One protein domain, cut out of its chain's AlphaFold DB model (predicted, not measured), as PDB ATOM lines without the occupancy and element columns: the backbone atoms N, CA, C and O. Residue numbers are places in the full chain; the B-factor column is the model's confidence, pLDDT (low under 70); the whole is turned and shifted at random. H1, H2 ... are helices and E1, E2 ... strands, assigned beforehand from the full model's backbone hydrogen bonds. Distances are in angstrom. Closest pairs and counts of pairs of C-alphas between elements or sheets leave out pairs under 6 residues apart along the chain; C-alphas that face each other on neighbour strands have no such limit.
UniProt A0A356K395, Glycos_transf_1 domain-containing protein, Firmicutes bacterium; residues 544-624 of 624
ATOM      1  N   LEU A 544     213.160 166.433 189.757       95.50
ATOM      2  CA  LEU A 544     212.569 165.902 190.990       95.50
ATOM      3  C   LEU A 544     213.691 165.404 191.894       95.50
ATOM      4  O   LEU A 544     214.561 164.673 191.427       95.50
ATOM      5  N   VAL A 545     213.666 165.782 193.164       96.88
ATOM      6  CA  VAL A 545     214.572 165.269 194.195       96.88
ATOM      7  C   VAL A 545     213.739 164.822 195.385       96.88
ATOM      8  O   VAL A 545     212.814 165.521 195.796       96.88
ATOM      9  N   GLU A 546     214.064 163.660 195.938       96.31
ATOM     10  CA  GLU A 546     213.342 163.084 197.072       96.31
ATOM     11  C   GLU A 546     214.245 163.024 198.304       96.31
ATOM     12  O   GLU A 546     215.417 162.676 198.197       96.31
ATOM     13  N   PHE A 547     213.696 163.352 199.469       96.25
ATOM     14  CA  PHE A 547     214.346 163.224 200.768       96.25
ATOM     15  C   PHE A 547     213.502 162.328 201.666       96.25
ATOM     16  O   PHE A 547     212.304 162.567 201.827       96.25
ATOM     17  N   TYR A 548     214.138 161.340 202.285       95.06
ATOM     18  CA  TYR A 548     213.511 160.406 203.209       95.06
ATOM     19  C   TYR A 548     214.067 160.613 204.618       95.06
ATOM     20  O   TYR A 548     215.278 160.530 204.829       95.06
ATOM     21  N   PHE A 549     213.164 160.862 205.565       93.62
ATOM     22  CA  PHE A 549     213.455 161.084 206.981       93.62
ATOM     23  C   PHE A 549     212.632 160.143 207.871       93.62
ATOM     24  O   PHE A 549     211.535 159.715 207.502       93.62
ATOM     25  N   LYS A 550     213.121 159.871 209.083       91.56
ATOM     26  CA  LYS A 550     212.346 159.188 210.131       91.56
ATOM     27  C   LYS A 550     211.299 160.134 210.716       91.56
ATOM     28  O   LYS A 550     210.126 159.785 210.850       91.56
ATOM     29  N   ASP A 551     211.730 161.355 211.043       89.75
ATOM     30  CA  ASP A 551     210.883 162.416 211.592       89.75
ATOM     31  C   ASP A 551     211.264 163.786 211.018       89.75
ATOM     32  O   ASP A 551     212.247 164.413 211.416       89.75
ATOM     33  N   ILE A 552     210.420 164.292 210.124       87.94
ATOM     34  CA  ILE A 552     210.632 165.579 209.451       87.94
ATOM     35  C   ILE A 552     210.646 166.792 210.392       87.94
ATOM     36  O   ILE A 552     211.077 167.877 210.003       87.94
ATOM     37  N   THR A 553     210.158 166.644 211.628       85.75
ATOM     38  CA  THR A 553     210.187 167.722 212.630       85.75
ATOM     39  C   THR A 553     211.573 167.924 213.242       85.75
ATOM     40  O   THR A 553     211.777 168.902 213.958       85.75
ATOM     41  N   LYS A 554     212.524 167.027 212.949       86.94
ATOM     42  CA  LYS A 554     213.887 167.020 213.499       86.94
ATOM     43  C   LYS A 554     214.976 167.108 212.421       86.94
ATOM     44  O   LYS A 554     216.105 166.698 212.669       86.94
ATOM     45  N   ILE A 555     214.654 167.634 211.234       89.38
ATOM     46  CA  ILE A 555     215.646 167.831 210.166       89.38
ATOM     47  C   ILE A 555     216.757 168.763 210.667       89.38
ATOM     48  O   ILE A 555     216.483 169.882 211.102       89.38
ATOM     49  N   ASN A 556     218.005 168.301 210.580       90.50
ATOM     50  CA  ASN A 556     219.173 169.070 210.992       90.50
ATOM     51  C   ASN A 556     219.533 170.179 209.980       90.50
ATOM     52  O   ASN A 556     219.079 170.198 208.833       90.50
ATOM     53  N   LYS A 557     220.398 171.107 210.402       89.94
ATOM     54  CA  LYS A 557     220.826 172.251 209.585       89.94
ATOM     55  C   LYS A 557     221.470 171.846 208.250       89.94
ATOM     56  O   LYS A 557     221.147 172.449 207.232       89.94
ATOM     57  N   ASN A 558     222.330 170.824 208.237       91.25
ATOM     58  CA  ASN A 558     223.018 170.365 207.023       91.25
ATOM     59  C   ASN A 558     222.017 169.859 205.968       91.25
ATOM     60  O   ASN A 558     222.067 170.253 204.804       91.25
ATOM     61  N   SER A 559     221.030 169.060 206.377       93.81
ATOM     62  CA  SER A 559     219.961 168.604 205.485       93.81
ATOM     63  C   SER A 559     219.139 169.772 204.927       93.81
ATOM     64  O   SER A 559     218.823 169.775 203.737       93.81
ATOM     65  N   TRP A 560     218.838 170.800 205.731       94.06
ATOM     66  CA  TRP A 560     218.166 172.012 205.237       94.06
ATOM     67  C   TRP A 560     219.004 172.810 204.235       94.06
ATOM     68  O   TRP A 560     218.443 173.361 203.284       94.06
ATOM     69  N   GLU A 561     220.325 172.862 204.403       92.69
ATOM     70  CA  GLU A 561     221.234 173.493 203.436       92.69
ATOM     71  C   GLU A 561     221.208 172.757 202.088       92.69
ATOM     72  O   GLU A 561     221.089 173.400 201.039       92.69
ATOM     73  N   ILE A 562     221.208 171.418 202.101       95.25
ATOM     74  CA  ILE A 562     221.074 170.598 200.884       95.25
ATOM     75  C   ILE A 562     219.698 170.815 200.236       95.25
ATOM     76  O   ILE A 562     219.633 171.103 199.041       95.25
ATOM     77  N   ILE A 563     218.606 170.756 201.007       96.31
ATOM     78  CA  ILE A 563     217.238 171.011 200.510       96.31
ATOM     79  C   ILE A 563     217.153 172.386 199.836       96.31
ATOM     80  O   ILE A 563     216.639 172.513 198.724       96.31
ATOM     81  N   THR A 564     217.691 173.419 200.485       94.81
ATOM     82  CA  THR A 564     217.696 174.794 199.967       94.81
ATOM     83  C   THR A 564     218.480 174.879 198.657       94.81
ATOM     84  O   THR A 564     218.002 175.480 197.693       94.81
ATOM     85  N   LYS A 565     219.645 174.227 198.582       94.88
ATOM     86  CA  LYS A 565     220.459 174.157 197.360       94.88
ATOM     87  C   LYS A 565     219.715 173.465 196.216       94.88
ATOM     88  O   LYS A 565     219.774 173.936 195.083       94.88
ATOM     89  N   GLU A 566     218.990 172.387 196.499       96.56
ATOM     90  CA  GLU A 566     218.194 171.679 195.491       96.56
ATOM     91  C   GLU A 566     217.044 172.537 194.950       96.56
ATOM     92  O   GLU A 566     216.846 172.599 193.736       96.56
ATOM     93  N   ILE A 567     216.360 173.290 195.814       95.56
ATOM     94  CA  ILE A 567     215.343 174.262 195.383       95.56
ATOM     95  C   ILE A 567     215.968 175.333 194.477       95.56
ATOM     96  O   ILE A 567     215.413 175.642 193.424       95.56
ATOM     97  N   MET A 568     217.136 175.877 194.843       93.12
ATOM     98  CA  MET A 568     217.849 176.882 194.033       93.12
ATOM     99  C   MET A 568     218.308 176.351 192.668       93.12
ATOM    100  O   MET A 568     218.441 177.131 191.727       93.12
ATOM    101  N   ASN A 569     218.498 175.036 192.543       93.25
ATOM    102  CA  ASN A 569     218.788 174.357 191.279       93.25
ATOM    103  C   ASN A 569     217.528 174.091 190.433       93.25
ATOM    104  O   ASN A 569     217.595 173.330 189.471       93.25
ATOM    105  N   ASN A 570     216.392 174.717 190.767       92.00
ATOM    106  CA  ASN A 570     215.104 174.535 190.097       92.00
ATOM    107  C   ASN A 570     214.557 173.102 190.192       92.00
ATOM    108  O   ASN A 570     213.931 172.612 189.248       92.00
ATOM    109  N   ASN A 571     214.784 172.423 191.320       95.06
ATOM    110  CA  ASN A 571     214.209 171.104 191.569       95.06
ATOM    111  C   ASN A 571     212.954 171.203 192.439       95.06
ATOM    112  O   ASN A 571     212.901 171.941 193.424       95.06
ATOM    113  N   LEU A 572     211.947 170.409 192.079       96.50
ATOM    114  CA  LEU A 572     210.848 170.047 192.959       96.50
ATOM    115  C   LEU A 572     211.401 169.085 194.010       96.50
ATOM    116  O   LEU A 572     211.886 168.004 193.676       96.50
ATOM    117  N   VAL A 573     211.337 169.492 195.269       97.38
ATOM    118  CA  VAL A 573     211.831 168.735 196.412       97.38
ATOM    119  C   VAL A 573     210.660 168.097 197.138       97.38
ATOM    120  O   VAL A 573     209.788 168.787 197.669       97.38
ATOM    121  N   TYR A 574     210.660 166.773 197.189       95.94
ATOM    122  CA  TYR A 574     209.745 166.007 198.018       95.94
ATOM    123  C   TYR A 574     210.413 165.642 199.325       95.94
ATOM    124  O   TYR A 574     211.460 165.003 199.334       95.94
ATOM    125  N   LEU A 575     209.777 166.015 200.426       94.81
ATOM    126  CA  LEU A 575     210.126 165.498 201.734       94.81
ATOM    127  C   LEU A 575     209.142 164.383 202.097       94.81
ATOM    128  O   LEU A 575     207.924 164.565 201.995       94.81
ATOM    129  N   ARG A 576     209.676 163.241 202.522       92.69
ATOM    130  CA  ARG A 576     208.940 162.043 202.940       92.69
ATOM    131  C   ARG A 576     209.371 161.663 204.350       92.69
ATOM    132  O   ARG A 576     210.544 161.780 204.697       92.69
ATOM    133  N   SER A 577     208.417 161.227 205.167       90.38
ATOM    134  CA  SER A 577     208.642 160.960 206.590       90.38
ATOM    135  C   SER A 577     207.893 159.714 207.042       90.38
ATOM    136  O   SER A 577     206.685 159.641 206.819       90.38
ATOM    137  N   GLU A 578     208.574 158.770 207.700       88.44
ATOM    138  CA  GLU A 578     207.926 157.589 208.302       88.44
ATOM    139  C   GLU A 578     206.881 158.018 209.344       88.44
ATOM    140  O   GLU A 578     205.757 157.506 209.386       88.44
ATOM    141  N   LYS A 579     207.216 159.029 210.157       85.19
ATOM    142  CA  LYS A 579     206.259 159.673 211.057       85.19
ATOM    143  C   LYS A 579     205.319 160.585 210.271       85.19
ATOM    144  O   LYS A 579     205.766 161.527 209.613       85.19
ATOM    145  N   LYS A 580     204.008 160.370 210.416       79.06
ATOM    146  CA  LYS A 580     202.981 161.250 209.838       79.06
ATOM    147  C   LYS A 580     203.022 162.634 210.486       79.06
ATOM    148  O   LYS A 580     202.885 162.771 211.701       79.06
ATOM    149  N   VAL A 581     203.142 163.668 209.657       71.75
ATOM    150  CA  VAL A 581     203.139 165.078 210.071       71.75
ATOM    151  C   VAL A 581     202.084 165.836 209.269       71.75
ATOM    152  O   VAL A 581     201.823 165.522 208.108       71.75
ATOM    153  N   LYS A 582     201.436 166.834 209.887       67.81
ATOM    154  CA  LYS A 582     200.464 167.687 209.184       67.81
ATOM    155  C   LYS A 582     201.169 168.459 208.056       67.81
ATOM    156  O   LYS A 582     202.116 169.197 208.317       67.81
ATOM    157  N   LYS A 583     200.663 168.319 206.822       61.28
ATOM    158  CA  LYS A 583     201.220 168.902 205.580       61.28
ATOM    159  C   LYS A 583     201.407 170.426 205.623       61.28
ATOM    160  O   LYS A 583     202.350 170.944 205.030       61.28
ATOM    161  N   ASP A 584     200.549 171.122 206.364       61.16
ATOM    162  CA  ASP A 584     200.324 172.565 206.208       61.16
ATOM    163  C   ASP A 584     201.465 173.462 206.740       61.16
ATOM    164  O   ASP A 584     201.543 174.637 206.385       61.16
ATOM    165  N   ASN A 585     202.392 172.934 207.549       66.88
ATOM    166  CA  ASN A 585     203.450 173.763 208.145       66.88
ATOM    167  C   ASN A 585     204.699 173.923 207.259       66.88
ATOM    168  O   ASN A 585     205.367 174.952 207.364       66.88
ATOM    169  N   ILE A 586     205.003 172.945 206.397       75.75
ATOM    170  CA  ILE A 586     206.287 172.857 205.667       75.75
ATOM    171  C   ILE A 586     206.095 172.920 204.146       75.75
ATOM    172  O   ILE A 586     206.901 173.529 203.448       75.75
ATOM    173  N   SER A 587     205.031 172.303 203.623       87.31
ATOM    174  CA  SER A 587     204.799 172.186 202.181       87.31
ATOM    175  C   SER A 587     204.447 173.546 201.566       87.31
ATOM    176  O   SER A 587     203.429 174.136 201.921       87.31
ATOM    177  N   PHE A 588     205.261 174.036 200.630       91.12
ATOM    178  CA  PHE A 588     205.002 175.244 199.856       91.12
ATOM    179  C   PHE A 588     205.777 175.260 198.526       91.12
ATOM    180  O   PHE A 588     206.993 175.084 198.500       91.12
ATOM    181  N   GLY A 589     205.096 175.549 197.410       93.25
ATOM    182  CA  GLY A 589     205.741 175.712 196.101       93.25
ATOM    183  C   GLY A 589     206.576 174.494 195.680       93.25
ATOM    184  O   GLY A 589     206.064 173.382 195.640       93.25
ATOM    185  N   LEU A 590     207.854 174.686 195.362       95.50
ATOM    186  CA  LEU A 590     208.802 173.628 195.004       95.50
ATOM    187  C   LEU A 590     209.208 172.731 196.183       95.50
ATOM    188  O   LEU A 590     209.841 171.713 195.952       95.50
ATOM    189  N   LEU A 591     208.851 173.063 197.424       95.69
ATOM    190  CA  LEU A 591     209.051 172.201 198.587       95.69
ATOM    191  C   LEU A 591     207.726 171.522 198.932       95.69
ATOM    192  O   LEU A 591     206.771 172.197 199.302       95.69
ATOM    193  N   GLN A 592     207.630 170.203 198.812       94.38
ATOM    194  CA  GLN A 592     206.367 169.487 198.994       94.38
ATOM    195  C   GLN A 592     206.500 168.367 200.019       94.38
ATOM    196  O   GLN A 592     207.414 167.550 199.936       94.38
ATOM    197  N   LEU A 593     205.553 168.300 200.960       91.81
ATOM    198  CA  LEU A 593     205.408 167.134 201.831       91.81
ATOM    199  C   LEU A 593     204.538 166.084 201.134       91.81
ATOM    200  O   LEU A 593     203.374 166.347 200.804       91.81
ATOM    201  N   VAL A 594     205.099 164.895 200.940       90.19
ATOM    202  CA  VAL A 594     204.456 163.760 200.264       90.19
ATOM    203  C   VAL A 594     204.391 162.584 201.242       90.19
ATOM    204  O   VAL A 594     205.268 162.460 202.101       90.19
ATOM    205  N   ASP A 595     203.329 161.769 201.190       88.25
ATOM    206  CA  ASP A 595     203.244 160.605 202.084       88.25
ATOM    207  C   ASP A 595     204.404 159.655 201.776       88.25
ATOM    208  O   ASP A 595     204.780 159.499 200.617       88.25
ATOM    209  N   TYR A 596     204.972 159.018 202.800       88.06
ATOM    210  CA  TYR A 596     206.112 158.116 202.657       88.06
ATOM    211  C   TYR A 596     205.867 157.018 201.615       88.06
ATOM    212  O   TYR A 596     206.783 156.693 200.859       88.06
ATOM    213  N   ASN A 597     204.628 156.522 201.525       85.62
ATOM    214  CA  ASN A 597     204.242 155.416 200.646       85.62
ATOM    215  C   ASN A 597     203.527 155.849 199.354       85.62
ATOM    216  O   ASN A 597     203.130 154.981 198.579       85.62
ATOM    217  N   ASP A 598     203.354 157.154 199.100       85.12
ATOM    218  CA  ASP A 598     202.732 157.615 197.850       85.12
ATOM    219  C   ASP A 598     203.559 157.130 196.649       85.12
ATOM    220  O   ASP A 598     204.753 157.447 196.549       85.12
ATOM    221  N   LEU A 599     202.913 156.402 195.733       80.56
ATOM    222  CA  LEU A 599     203.501 155.959 194.470       80.56
ATOM    223  C   LEU A 599     203.783 157.170 193.574       80.56
ATOM    224  O   LEU A 599     202.916 158.018 193.365       80.56
ATOM    225  N   ILE A 600     204.996 157.247 193.018       84.38
ATOM    226  CA  ILE A 600     205.366 158.278 192.043       84.38
ATOM    227  C   ILE A 600     205.872 157.620 190.766       84.38
ATOM    228  O   ILE A 600     206.889 156.932 190.761       84.38
ATOM    229  N   GLU A 601     205.218 157.943 189.659       84.88
ATOM    230  CA  GLU A 601     205.641 157.548 188.311       84.88
ATOM    231  C   GLU A 601     206.906 158.280 187.828       84.88
ATOM    232  O   GLU A 601     207.571 157.856 186.890       84.88
ATOM    233  N   SER A 602     207.245 159.417 188.434       89.31
ATOM    234  CA  SER A 602     208.357 160.272 188.006       89.31
ATOM    235  C   SER A 602     209.683 159.806 188.586       89.31
ATOM    236  O   SER A 602     209.825 159.762 189.806       89.31
ATOM    237  N   GLU A 603     210.673 159.546 187.739       90.56
ATOM    238  CA  GLU A 603     212.025 159.216 188.191       90.56
ATOM    239  C   GLU A 603     212.720 160.443 188.816       90.56
ATOM    240  O   GLU A 603     212.760 161.519 188.200       90.56
ATOM    241  N   PRO A 604     213.251 160.327 190.047       93.00
ATOM    242  CA  PRO A 604     213.986 161.409 190.684       93.00
ATOM    243  C   PRO A 604     215.426 161.494 190.160       93.00
ATOM    244  O   PRO A 604     216.075 160.487 189.891       93.00
ATOM    245  N   LEU A 605     215.962 162.712 190.084       94.38
ATOM    246  CA  LEU A 605     217.369 162.965 189.761       94.38
ATOM    247  C   LEU A 605     218.302 162.446 190.861       94.38
ATOM    248  O   LEU A 605     219.399 161.965 190.581       94.38
ATOM    249  N   ARG A 606     217.878 162.607 192.119       95.31
ATOM    250  CA  ARG A 606     218.601 162.218 193.332       95.31
ATOM    251  C   ARG A 606     217.611 161.834 194.420       95.31
ATOM    252  O   ARG A 606     216.532 162.426 194.518       95.31
ATOM    253  N   ILE A 607     218.012 160.873 195.242       96.44
ATOM    254  CA  ILE A 607     217.270 160.440 196.419       96.44
ATOM    255  C   ILE A 607     218.196 160.542 197.625       96.44
ATOM    256  O   ILE A 607     219.202 159.847 197.694       96.44
ATOM    257  N   TYR A 608     217.855 161.397 198.573       96.50
ATOM    258  CA  TYR A 608     218.575 161.567 199.824       96.50
ATOM    259  C   TYR A 608     217.891 160.767 200.930       96.50
ATOM    260  O   TYR A 608     216.676 160.870 201.107       96.50
ATOM    261  N   VAL A 609     218.650 159.966 201.674       94.69
ATOM    262  CA  VAL A 609     218.100 159.046 202.680       94.69
ATOM    263  C   VAL A 609     218.851 159.202 203.992       94.69
ATOM    264  O   VAL A 609     220.070 159.055 204.027       94.69
ATOM    265  N   GLU A 610     218.118 159.497 205.065       92.50
ATOM    266  CA  GLU A 610     218.660 159.513 206.425       92.50
ATOM    267  C   GLU A 610     219.078 158.101 206.873       92.50
ATOM    268  O   GLU A 610     218.429 157.095 206.555       92.50
ATOM    269  N   ASP A 611     220.171 158.021 207.633       86.19
ATOM    270  CA  ASP A 611     220.758 156.754 208.052       86.19
ATOM    271  C   ASP A 611     219.770 155.813 208.767       86.19
ATOM    272  O   ASP A 611     219.057 156.152 209.722       86.19
ATOM    273  N   GLY A 612     219.765 154.558 208.311       83.12
ATOM    274  CA  GLY A 612     218.916 153.488 208.834       83.12
ATOM    275  C   GLY A 612     217.518 153.405 208.217       83.12
ATOM    276  O   GLY A 612     216.759 152.524 208.616       83.12
ATOM    277  N   ILE A 613     217.176 154.259 207.248       89.94
ATOM    278  CA  ILE A 613     215.933 154.136 206.475       89.94
ATOM    279  C   ILE A 613     216.141 153.189 205.288       89.94
ATOM    280  O   ILE A 613     217.147 153.255 204.577       89.94
ATOM    281  N   LYS A 614     215.160 152.314 205.046       83.25
ATOM    282  CA  LYS A 614     215.083 151.491 203.834       83.25
ATOM    283  C   LYS A 614     213.996 152.036 202.916       83.25
ATOM    284  O   LYS A 614     212.864 152.245 203.347       83.25
ATOM    285  N   ILE A 615     214.334 152.210 201.642       87.75
ATOM    286  CA  ILE A 615     213.403 152.681 200.615       87.75
ATOM    287  C   ILE A 615     213.283 151.658 199.490       87.75
ATOM    288  O   ILE A 615     214.257 151.000 199.131       87.75
ATOM    289  N   ASN A 616     212.084 151.547 198.924       82.62
ATOM    290  CA  ASN A 616     211.812 150.746 197.733       82.62
ATOM    291  C   ASN A 616     211.612 151.680 196.529       82.62
ATOM    292  O   ASN A 616     210.506 151.840 196.012       82.62
ATOM    293  N   ARG A 617     212.679 152.395 196.163       84.69
ATOM    294  CA  ARG A 617     212.697 153.389 195.085       84.69
ATOM    295  C   ARG A 617     214.024 153.276 194.339       84.69
ATOM    296  O   ARG A 617     215.079 153.301 194.965       84.69
ATOM    297  N   ASN A 618     213.967 153.165 193.017       82.00
ATOM    298  CA  ASN A 618     215.159 153.133 192.171       82.00
ATOM    299  C   ASN A 618     215.655 154.561 191.900       82.00
ATOM    300  O   ASN A 618     214.844 155.473 191.739       82.00
ATOM    301  N   GLY A 619     216.974 154.753 191.828       84.00
ATOM    302  CA  GLY A 619     217.589 156.042 191.507       84.00
ATOM    303  C   GLY A 619     218.982 156.203 192.113       84.00
ATOM    304  O   GLY A 619     219.527 155.281 192.718       84.00
ATOM    305  N   ASN A 620     219.560 157.395 191.958       91.00
ATOM    306  CA  ASN A 620     220.827 157.753 192.591       91.00
ATOM    307  C   ASN A 620     220.608 158.051 194.086       91.00
ATOM    308  O   ASN A 620     220.173 159.152 194.436       91.00
ATOM    309  N   ILE A 621     220.865 157.056 194.939       91.94
ATOM    310  CA  ILE A 621     220.667 157.134 196.392       91.94
ATOM    311  C   ILE A 621     221.922 157.692 197.072       91.94
ATOM    312  O   ILE A 621     223.013 157.141 196.944       91.94
ATOM    313  N   ILE A 622     221.741 158.755 197.851       93.62
ATOM    314  CA  ILE A 622     222.770 159.461 198.614       93.62
ATOM    315  C   ILE A 622     222.394 159.385 200.096       93.62
ATOM    316  O   ILE A 622     221.299 159.794 200.484       93.62
ATOM    317  N   LYS A 623     223.293 158.867 200.936       89.75
ATOM    318  CA  LYS A 623     223.099 158.861 202.394       89.75
ATOM    319  C   LYS A 623     223.419 160.240 202.976       89.75
ATOM    320  O   LYS A 623     224.397 160.853 202.545       89.75
ATOM    321  N   MET A 624     222.574 160.720 203.889       88.38
ATOM    322  CA  MET A 624     222.698 162.030 204.552       88.38
ATOM    323  C   MET A 624     223.251 161.943 205.962       88.38
ATOM    324  O   MET A 624     222.838 161.004 206.676       88.38
TER     325      MET A 624
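What this domain is: This is residues 544 to 624 of the 624 residues of the protein "Glycos_transf_1 domain-containing protein" of Firmicutes bacterium (UniProt A0A356K395). You are looking at a twisted wall of five parallel strands with a single helix, H1, packed over one face, along E2 and E1. No named helix covers the other face; on that side the long links of residues 594 to 605 and 610 to 620 loop. The printed part has 81 residues, with E1, H1, E2, E3, E4 and E5 in that order along the chain, while the sheet runs E3, E2, E1, E4, E5. The class is mixed, helices and strands, though under half of the residues, 35, are in named elements. The whole is compact, with a radius of gyration of the C-alphas of 11.5 A, and rounded, spanning 28 by 27 by 24 A.

How they stand to each other: Start at E1, residues 544 to 549, an inner strand. Beside it find E2, residues 571 to 577, parallel at 22 degrees, with N 547 and O 574 2.8 A apart. On the other side of E1 is E4, residues 606 to 609, parallel at 4 degrees, with N 548 and O 608 2.8 A apart. The edge strand E3, residues 591 to 593, is parallel to E2 at 26 degrees, with N 592 and O 573 2.8 A apart. The other edge strand, E5, residues 621 to 623, is parallel to E4 at 38 degrees, with N 622 and O 607 2.8 A apart. E3 and E5 are apart. From edge to edge the strands' lines turn by 88 degrees. Now look at H1, residues 557 to 568, on the sheet at a height of 9.9 A, over E2 and E1. It runs along the strands, at 10 degrees to E2 on the local plane; the closest C-alphas of H1 and E2 are those of Ile 567 and Val 573, 6.6 A apart. This gives two layers, a helix on one face of a sheet. E1, H1 and E2 form a strand-helix-strand unit, two parallel neighbour strands with a helix between, with a right-handed crossover. In H1 every O i to N i+4 pair is within hydrogen-bond range.

Where its parts are: Find C-alpha 544 at (212.569, 165.902, 190.990); from there E1 runs 16.7 A. H1 begins at C-alpha 557, (220.826, 172.251, 209.585), and measures 16.5 A. E2, the longest strand by residues, measures 19.0 A, E3 7.0 A and E4 9.9 A. E5 measures 6.7 A and ends at C-alpha 623, (223.099, 158.861, 202.394).

The domain as a whole: The C-alphas farthest apart are those of Lys 557 and Glu 601, 30.0 A. The printed part has no cut and ends at the chain's last residue, 624. The links E2 to E3, E3 to E4 and E4 to E5 are long, with 13, 12 and 11 residues. The mean pLDDT of the printed part is 89.2; look for values under 70 at residues 582 to 585.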